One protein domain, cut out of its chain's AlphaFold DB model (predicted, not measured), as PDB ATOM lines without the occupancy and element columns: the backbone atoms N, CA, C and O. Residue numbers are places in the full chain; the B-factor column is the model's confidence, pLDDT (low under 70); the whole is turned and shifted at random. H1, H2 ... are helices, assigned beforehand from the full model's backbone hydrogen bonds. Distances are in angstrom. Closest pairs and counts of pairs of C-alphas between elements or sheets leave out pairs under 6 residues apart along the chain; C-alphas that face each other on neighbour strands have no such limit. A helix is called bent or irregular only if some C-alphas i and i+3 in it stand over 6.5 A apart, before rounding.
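What this domain is: This is residues 84 to 139 of the 181 residues of the protein "Integrase" of Acetobacter aceti NBRC 14818 (UniProt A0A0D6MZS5). One long helix, H2, is the spine: the shorter H1 lies beside it as the other leg of a helical hairpin, and H3 is set steeply across the last turns of H2, clear of H1. The loop between H1 and H2 sticks out with residues 92 to 102, of which 100 to 102 belong to H2. The printed part has 56 residues with three named helices in the order H1, H2, H3 and no named strand; its class is all helix. It is only just loose, close to compact, with a radius of gyration of the C-alphas of 12.6 A, and spans 34 by 24 by 16 A.

How they stand to each other: H2, residues 100 to 118, touches H1, residues 84 to 92, with its residues 107 to 115 alone. The closest C-alphas of this hairpin are those of Glu 84 and Gly 115, 6.4 A apart. The two helices run opposite ways at a shallow tilt of 17 degrees. H2 also touches H3, residues 125 to 137, with its residues 113 to 118 alone; the closest C-alphas are those of Phe 117 and Tyr 131, 6.9 A apart. H2 and H3 run opposite ways at a steep tilt of 65 degrees. H1 and H3 are apart. In H1 and H3 every O i to N i+4 pair is within hydrogen-bond range; in H2, 12 of 15 are.

Where its parts are: H2 is 25.8 A long from C-alpha 100 at (0.221, -38.690, 1.198) to C-alpha 118 at (-11.030, -15.482, 1.318). It is neither bent nor irregular, but only just: C-alphas 112 and 115 are 6.0 A apart. H1 is 12.5 A long and begins with C-alpha 84 at (-5.124, -18.996, 7.997). H3 is 18.7 A long and ends with C-alpha 137 at (-12.719, -19.707, -13.903).

The domain as a whole: The two C-alphas farthest apart, those of Pro 97 and Lys 126, are 34.1 A apart. Both links are short. Residues 121 to 126 stand free. The printed part has no cut, and no printed residue has a pLDDT under 70.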
ATOM      1  N   GLU A  84      -6.373 -18.228   7.933       85.25
ATOM      2  CA  GLU A  84      -5.124 -18.996   7.997       85.25
ATOM      3  C   GLU A  84      -4.983 -19.810   9.288       85.25
ATOM      4  O   GLU A  84      -4.570 -20.970   9.249       85.25
ATOM      5  N   SER A  85      -5.331 -19.219  10.436       86.19
ATOM      6  CA  SER A  85      -5.300 -19.926  11.718       86.19
ATOM      7  C   SER A  85      -6.309 -21.072  11.735       86.19
ATOM      8  O   SER A  85      -5.987 -22.146  12.238       86.19
ATOM      9  N   LEU A  86      -7.503 -20.854  11.176       86.94
ATOM     10  CA  LEU A  86      -8.541 -21.880  11.068       86.94
ATOM     11  C   LEU A  86      -8.116 -23.019  10.139       86.94
ATOM     12  O   LEU A  86      -8.313 -24.182  10.477       86.94
ATOM     13  N   ILE A  87      -7.484 -22.707   9.002       87.69
ATOM     14  CA  ILE A  87      -6.949 -23.719   8.081       87.69
ATOM     15  C   ILE A  87      -5.893 -24.573   8.787       87.69
ATOM     16  O   ILE A  87      -5.946 -25.798   8.698       87.69
ATOM     17  N   LYS A  88      -4.948 -23.955   9.508       87.38
ATOM     18  CA  LYS A  88      -3.906 -24.686  10.250       87.38
ATOM     19  C   LYS A  88      -4.506 -25.611  11.305       87.38
ATOM     20  O   LYS A  88      -4.136 -26.776  11.376       87.38
ATOM     21  N   GLU A  89      -5.457 -25.109  12.087       87.38
ATOM     22  CA  GLU A  89      -6.166 -25.900  13.093       87.38
ATOM     23  C   GLU A  89      -6.919 -27.071  12.455       87.38
ATOM     24  O   GLU A  89      -6.776 -28.205  12.900       87.38
ATOM     25  N   TRP A  90      -7.629 -26.827  11.348       86.50
ATOM     26  CA  TRP A  90      -8.354 -27.859  10.609       86.50
ATOM     27  C   TRP A  90      -7.433 -28.944  10.042       86.50
ATOM     28  O   TRP A  90      -7.790 -30.124  10.061       86.50
ATOM     29  N   MET A  91      -6.246 -28.568   9.555       85.50
ATOM     30  CA  MET A  91      -5.238 -29.510   9.055       85.50
ATOM     31  C   MET A  91      -4.609 -30.357  10.170       85.50
ATOM     32  O   MET A  91      -4.200 -31.481   9.898       85.50
ATOM     33  N   ASN A  92      -4.569 -29.846  11.404       85.38
ATOM     34  CA  ASN A  92      -4.006 -30.534  12.570       85.38
ATOM     35  C   ASN A  92      -5.003 -31.458  13.287       85.38
ATOM     36  O   ASN A  92      -4.614 -32.169  14.213       85.38
ATOM     37  N   LEU A  93      -6.282 -31.450  12.899       85.56
ATOM     38  CA  LEU A  93      -7.266 -32.374  13.456       85.56
ATOM     39  C   LEU A  93      -6.856 -33.819  13.148       85.56
ATOM     40  O   LEU A  93      -6.542 -34.144  12.003       85.56
ATOM     41  N   SER A  94      -6.890 -34.677  14.173       72.94
ATOM     42  CA  SER A  94      -6.577 -36.100  14.037       72.94
ATOM     43  C   SER A  94      -7.524 -36.753  13.032       72.94
ATOM     44  O   SER A  94      -8.746 -36.606  13.121       72.94
ATOM     45  N   ARG A  95      -6.953 -37.441  12.045       78.50
ATOM     46  CA  ARG A  95      -7.681 -38.104  10.962       78.50
ATOM     47  C   ARG A  95      -7.124 -39.504  10.745       78.50
ATOM     48  O   ARG A  95      -5.955 -39.740  11.058       78.50
ATOM     49  N   PRO A  96      -7.929 -40.415  10.173       80.94
ATOM     50  CA  PRO A  96      -7.433 -41.706   9.729       80.94
ATOM     51  C   PRO A  96      -6.219 -41.526   8.807       80.94
ATOM     52  O   PRO A  96      -6.162 -40.537   8.065       80.94
ATOM     53  N   PRO A  97      -5.257 -42.460   8.831       76.31
ATOM     54  CA  PRO A  97      -4.111 -42.402   7.941       76.31
ATOM     55  C   PRO A  97      -4.598 -42.409   6.490       76.31
ATOM     56  O   PRO A  97      -5.255 -43.340   6.028       76.31
ATOM     57  N   GLU A  98      -4.286 -41.335   5.773       78.88
ATOM     58  CA  GLU A  98      -4.605 -41.186   4.361       78.88
ATOM     59  C   GLU A  98      -3.337 -41.174   3.513       78.88
ATOM     60  O   GLU A  98      -2.261 -40.782   3.966       78.88
ATOM     61  N   LEU A  99      -3.484 -41.563   2.244       78.25
ATOM     62  CA  LEU A  99      -2.401 -41.516   1.269       78.25
ATOM     63  C   LEU A  99      -1.814 -40.097   1.196       78.25
ATOM     64  O   LEU A  99      -2.558 -39.119   1.071       78.25
ATOM     65  N   HIS A 100      -0.485 -39.980   1.189       74.81
ATOM     66  CA  HIS A 100       0.221 -38.690   1.198       74.81
ATOM     67  C   HIS A 100      -0.273 -37.713   0.109       74.81
ATOM     68  O   HIS A 100      -0.432 -36.516   0.361       74.81
ATOM     69  N   GLN A 101      -0.615 -38.226  -1.080       77.06
ATOM     70  CA  GLN A 101      -1.157 -37.431  -2.189       77.06
ATOM     71  C   GLN A 101      -2.472 -36.719  -1.831       77.06
ATOM     72  O   GLN A 101      -2.657 -35.555  -2.188       77.06
ATOM     73  N   LYS A 102      -3.373 -37.370  -1.081       80.31
ATOM     74  CA  LYS A 102      -4.639 -36.761  -0.635       80.31
ATOM     75  C   LYS A 102      -4.400 -35.657   0.391       80.31
ATOM     76  O   LYS A 102      -5.089 -34.637   0.386       80.31
ATOM     77  N   THR A 103      -3.408 -35.825   1.257       80.88
ATOM     78  CA  THR A 103      -3.028 -34.811   2.248       80.88
ATOM     79  C   THR A 103      -2.408 -33.583   1.584       80.88
ATOM     80  O   THR A 103      -2.862 -32.468   1.842       80.88
ATOM     81  N   SER A 104      -1.471 -33.779   0.652       81.88
ATOM     82  CA  SER A 104      -0.853 -32.689  -0.120       81.88
ATOM     83  C   SER A 104      -1.870 -31.932  -0.986       81.88
ATOM     84  O   SER A 104      -1.899 -30.696  -0.996       81.88
ATOM     85  N   TYR A 105      -2.786 -32.656  -1.642       84.19
ATOM     86  CA  TYR A 105      -3.876 -32.042  -2.400       84.19
ATOM     87  C   TYR A 105      -4.747 -31.146  -1.513       84.19
ATOM     88  O   TYR A 105      -4.997 -29.993  -1.854       84.19
ATOM     89  N   ARG A 106      -5.166 -31.634  -0.339       84.69
ATOM     90  CA  ARG A 106      -5.981 -30.845   0.598       84.69
ATOM     91  C   ARG A 106      -5.261 -29.615   1.112       84.69
ATOM     92  O   ARG A 106      -5.871 -28.550   1.154       84.69
ATOM     93  N   GLN A 107      -3.983 -29.746   1.458       86.06
ATOM     94  CA  GLN A 107      -3.182 -28.608   1.881       86.06
ATOM     95  C   GLN A 107      -3.146 -27.547   0.783       86.06
ATOM     96  O   GLN A 107      -3.490 -26.402   1.051       86.06
ATOM     97  N   THR A 108      -2.847 -27.945  -0.457       85.75
ATOM     98  CA  THR A 108      -2.852 -27.043  -1.618       85.75
ATOM     99  C   THR A 108      -4.214 -26.383  -1.804       85.75
ATOM    100  O   THR A 108      -4.289 -25.179  -2.025       85.75
ATOM    101  N   VAL A 109      -5.305 -27.140  -1.684       87.19
ATOM    102  CA  VAL A 109      -6.652 -26.591  -1.851       87.19
ATOM    103  C   VAL A 109      -6.979 -25.542  -0.793       87.19
ATOM    104  O   VAL A 109      -7.491 -24.470  -1.128       87.19
ATOM    105  N   MET A 110      -6.667 -25.837   0.466       88.44
ATOM    106  CA  MET A 110      -6.981 -24.948   1.575       88.44
ATOM    107  C   MET A 110      -6.083 -23.712   1.603       88.44
ATOM    108  O   MET A 110      -6.577 -22.623   1.865       88.44
ATOM    109  N   THR A 111      -4.789 -23.833   1.307       85.50
ATOM    110  CA  THR A 111      -3.875 -22.683   1.352       85.50
ATOM    111  C   THR A 111      -3.930 -21.859   0.070       85.50
ATOM    112  O   THR A 111      -4.167 -20.653   0.127       85.50
ATOM    113  N   ARG A 112      -3.759 -22.497  -1.095       84.88
ATOM    114  CA  ARG A 112      -3.627 -21.801  -2.381       84.88
ATOM    115  C   ARG A 112      -4.944 -21.232  -2.880       84.88
ATOM    116  O   ARG A 112      -4.948 -20.129  -3.402       84.88
ATOM    117  N   TYR A 113      -6.043 -21.975  -2.762       87.44
ATOM    118  CA  TYR A 113      -7.324 -21.521  -3.312       87.44
ATOM    119  C   TYR A 113      -8.162 -20.847  -2.240       87.44
ATOM    120  O   TYR A 113      -8.512 -19.681  -2.366       87.44
ATOM    121  N   PHE A 114      -8.490 -21.580  -1.177       87.44
ATOM    122  CA  PHE A 114      -9.411 -21.083  -0.161       87.44
ATOM    123  C   PHE A 114      -8.808 -19.920   0.639       87.44
ATOM    124  O   PHE A 114      -9.415 -18.857   0.730       87.44
ATOM    125  N   GLY A 115      -7.582 -20.089   1.140       86.75
ATOM    126  CA  GLY A 115      -6.854 -19.049   1.865       86.75
ATOM    127  C   GLY A 115      -6.613 -17.799   1.019       86.75
ATOM    128  O   GLY A 115      -6.921 -16.701   1.474       86.75
ATOM    129  N   SER A 116      -6.135 -17.960  -0.222       86.19
ATOM    130  CA  SER A 116      -5.849 -16.825  -1.115       86.19
ATOM    131  C   SER A 116      -7.092 -16.038  -1.526       86.19
ATOM    132  O   SER A 116      -6.994 -14.828  -1.700       86.19
ATOM    133  N   PHE A 117      -8.236 -16.700  -1.720       87.19
ATOM    134  CA  PHE A 117      -9.462 -16.022  -2.134       87.19
ATOM    135  C   PHE A 117     -10.148 -15.320  -0.960       87.19
ATOM    136  O   PHE A 117     -10.536 -14.160  -1.063       87.19
ATOM    137  N   ILE A 118     -10.296 -16.020   0.169       88.38
ATOM    138  CA  ILE A 118     -11.030 -15.482   1.318       88.38
ATOM    139  C   ILE A 118     -10.198 -14.441   2.064       88.38
ATOM    140  O   ILE A 118     -10.728 -13.405   2.468       88.38
ATOM    141  N   GLY A 119      -8.905 -14.702   2.274       85.06
ATOM    142  CA  GLY A 119      -8.036 -13.837   3.066       85.06
ATOM    143  C   GLY A 119      -8.656 -13.506   4.430       85.06
ATOM    144  O   GLY A 119      -8.900 -14.398   5.245       85.06
ATOM    145  N   ASN A 120      -8.948 -12.220   4.652       80.75
ATOM    146  CA  ASN A 120      -9.551 -11.688   5.884       80.75
ATOM    147  C   ASN A 120     -11.055 -11.373   5.768       80.75
ATOM    148  O   ASN A 120     -11.603 -10.671   6.620       80.75
ATOM    149  N   GLN A 121     -11.728 -11.838   4.716       83.06
ATOM    150  CA  GLN A 121     -13.161 -11.613   4.536       83.06
ATOM    151  C   GLN A 121     -13.996 -12.551   5.420       83.06
ATOM    152  O   GLN A 121     -13.585 -13.662   5.756       83.06
ATOM    153  N   SER A 122     -15.198 -12.108   5.797       82.44
ATOM    154  CA  SER A 122     -16.148 -12.943   6.534       82.44
ATOM    155  C   SER A 122     -16.740 -14.017   5.627       82.44
ATOM    156  O   SER A 122     -17.312 -13.695   4.585       82.44
ATOM    157  N   ILE A 123     -16.683 -15.272   6.065       87.31
ATOM    158  CA  ILE A 123     -17.266 -16.397   5.336       87.31
ATOM    159  C   ILE A 123     -18.793 -16.335   5.469       87.31
ATOM    160  O   ILE A 123     -19.351 -16.523   6.545       87.31
ATOM    161  N   THR A 124     -19.449 -16.038   4.357       90.56
ATOM    162  CA  THR A 124     -20.904 -16.008   4.162       90.56
ATOM    163  C   THR A 124     -21.281 -16.835   2.934       90.56
ATOM    164  O   THR A 124     -20.430 -17.113   2.082       90.56
ATOM    165  N   ASP A 125     -22.562 -17.162   2.774       90.81
ATOM    166  CA  ASP A 125     -23.034 -17.920   1.607       90.81
ATOM    167  C   ASP A 125     -22.665 -17.228   0.292       90.81
ATOM    168  O   ASP A 125     -22.136 -17.857  -0.621       90.81
ATOM    169  N   LYS A 126     -22.803 -15.897   0.242       90.88
ATOM    170  CA  LYS A 126     -22.405 -15.082  -0.917       90.88
ATOM    171  C   LYS A 126     -20.924 -15.237  -1.251       90.88
ATOM    172  O   LYS A 126     -20.574 -15.415  -2.415       90.88
ATOM    173  N   THR A 127     -20.051 -15.196  -0.240       89.81
ATOM    174  CA  THR A 127     -18.608 -15.397  -0.461       89.81
ATOM    175  C   THR A 127     -18.291 -16.817  -0.913       89.81
ATOM    176  O   THR A 127     -17.383 -16.998  -1.716       89.81
ATOM    177  N   MET A 128     -19.053 -17.818  -0.461       91.06
ATOM    178  CA  MET A 128     -18.857 -19.205  -0.879       91.06
ATOM    179  C   MET A 128     -19.294 -19.421  -2.333       91.06
ATOM    180  O   MET A 128     -18.587 -20.075  -3.097       91.06
ATOM    181  N   THR A 129     -20.410 -18.814  -2.751       92.31
ATOM    182  CA  THR A 129     -20.844 -18.823  -4.155       92.31
ATOM    183  C   THR A 129     -19.822 -18.127  -5.054       92.31
ATOM    184  O   THR A 129     -19.440 -18.677  -6.085       92.31
ATOM    185  N   ALA A 130     -19.325 -16.957  -4.639       89.88
ATOM    186  CA  ALA A 130     -18.287 -16.235  -5.372       89.88
ATOM    187  C   ALA A 130     -16.983 -17.046  -5.460       89.88
ATOM    188  O   ALA A 130     -16.381 -17.127  -6.528       89.88
ATOM    189  N   TYR A 131     -16.584 -17.711  -4.371       90.81
ATOM    190  CA  TYR A 131     -15.429 -18.606  -4.355       90.81
ATOM    191  C   TYR A 131     -15.581 -19.757  -5.352       90.81
ATOM    192  O   TYR A 131     -14.635 -20.091  -6.062       90.81
ATOM    193  N   GLN A 132     -16.762 -20.370  -5.419       89.94
ATOM    194  CA  GLN A 132     -17.015 -21.480  -6.332       89.94
ATOM    195  C   GLN A 132     -16.957 -21.031  -7.797       89.94
ATOM    196  O   GLN A 132     -16.341 -21.714  -8.614       89.94
ATOM    197  N   GLN A 133     -17.539 -19.872  -8.115       89.69
ATOM    198  CA  GLN A 133     -17.448 -19.269  -9.448       89.69
ATOM    199  C   GLN A 133     -15.997 -18.958  -9.815       89.69
ATOM    200  O   GLN A 133     -15.517 -19.432 -10.843       89.69
ATOM    201  N   TRP A 134     -15.281 -18.264  -8.927       89.94
ATOM    202  CA  TRP A 134     -13.864 -17.956  -9.100       89.94
ATOM    203  C   TRP A 134     -13.029 -19.219  -9.304       89.94
ATOM    204  O   TRP A 134     -12.193 -19.277 -10.193       89.94
ATOM    205  N   ARG A 135     -13.271 -20.285  -8.536       87.81
ATOM    206  CA  ARG A 135     -12.502 -21.528  -8.657       87.81
ATOM    207  C   ARG A 135     -12.731 -22.251  -9.986       87.81
ATOM    208  O   ARG A 135     -11.822 -22.940 -10.452       87.81
ATOM    209  N   ASN A 136     -13.911 -22.100 -10.580       86.00
ATOM    210  CA  ASN A 136     -14.218 -22.659 -11.894       86.00
ATOM    211  C   ASN A 136     -13.508 -21.887 -13.016       86.00
ATOM    212  O   ASN A 136     -13.036 -22.513 -13.960       86.00
ATOM    213  N   THR A 137     -13.383 -20.560 -12.898       85.19
ATOM    214  CA  THR A 137     -12.719 -19.707 -13.903       85.19
ATOM    215  C   THR A 137     -11.218 -19.532 -13.665       85.19
ATOM    216  O   THR A 137     -10.480 -19.193 -14.588       85.19
ATOM    217  N   TYR A 138     -10.722 -19.846 -12.466       78.81
ATOM    218  CA  TYR A 138      -9.322 -19.648 -12.085       78.81
ATOM    219  C   TYR A 138      -8.341 -20.329 -13.046       78.81
ATOM    220  O   TYR A 138      -7.292 -19.778 -13.351       78.81
ATOM    221  N   TRP A 139      -8.681 -21.515 -13.561       71.25
ATOM    222  CA  TRP A 139      -7.827 -22.255 -14.500       71.25
ATOM    223  C   TRP A 139      -7.825 -21.691 -15.924       71.25
ATOM    224  O   TRP A 139      -6.926 -22.012 -16.700       71.25
TER     225      TRP A 139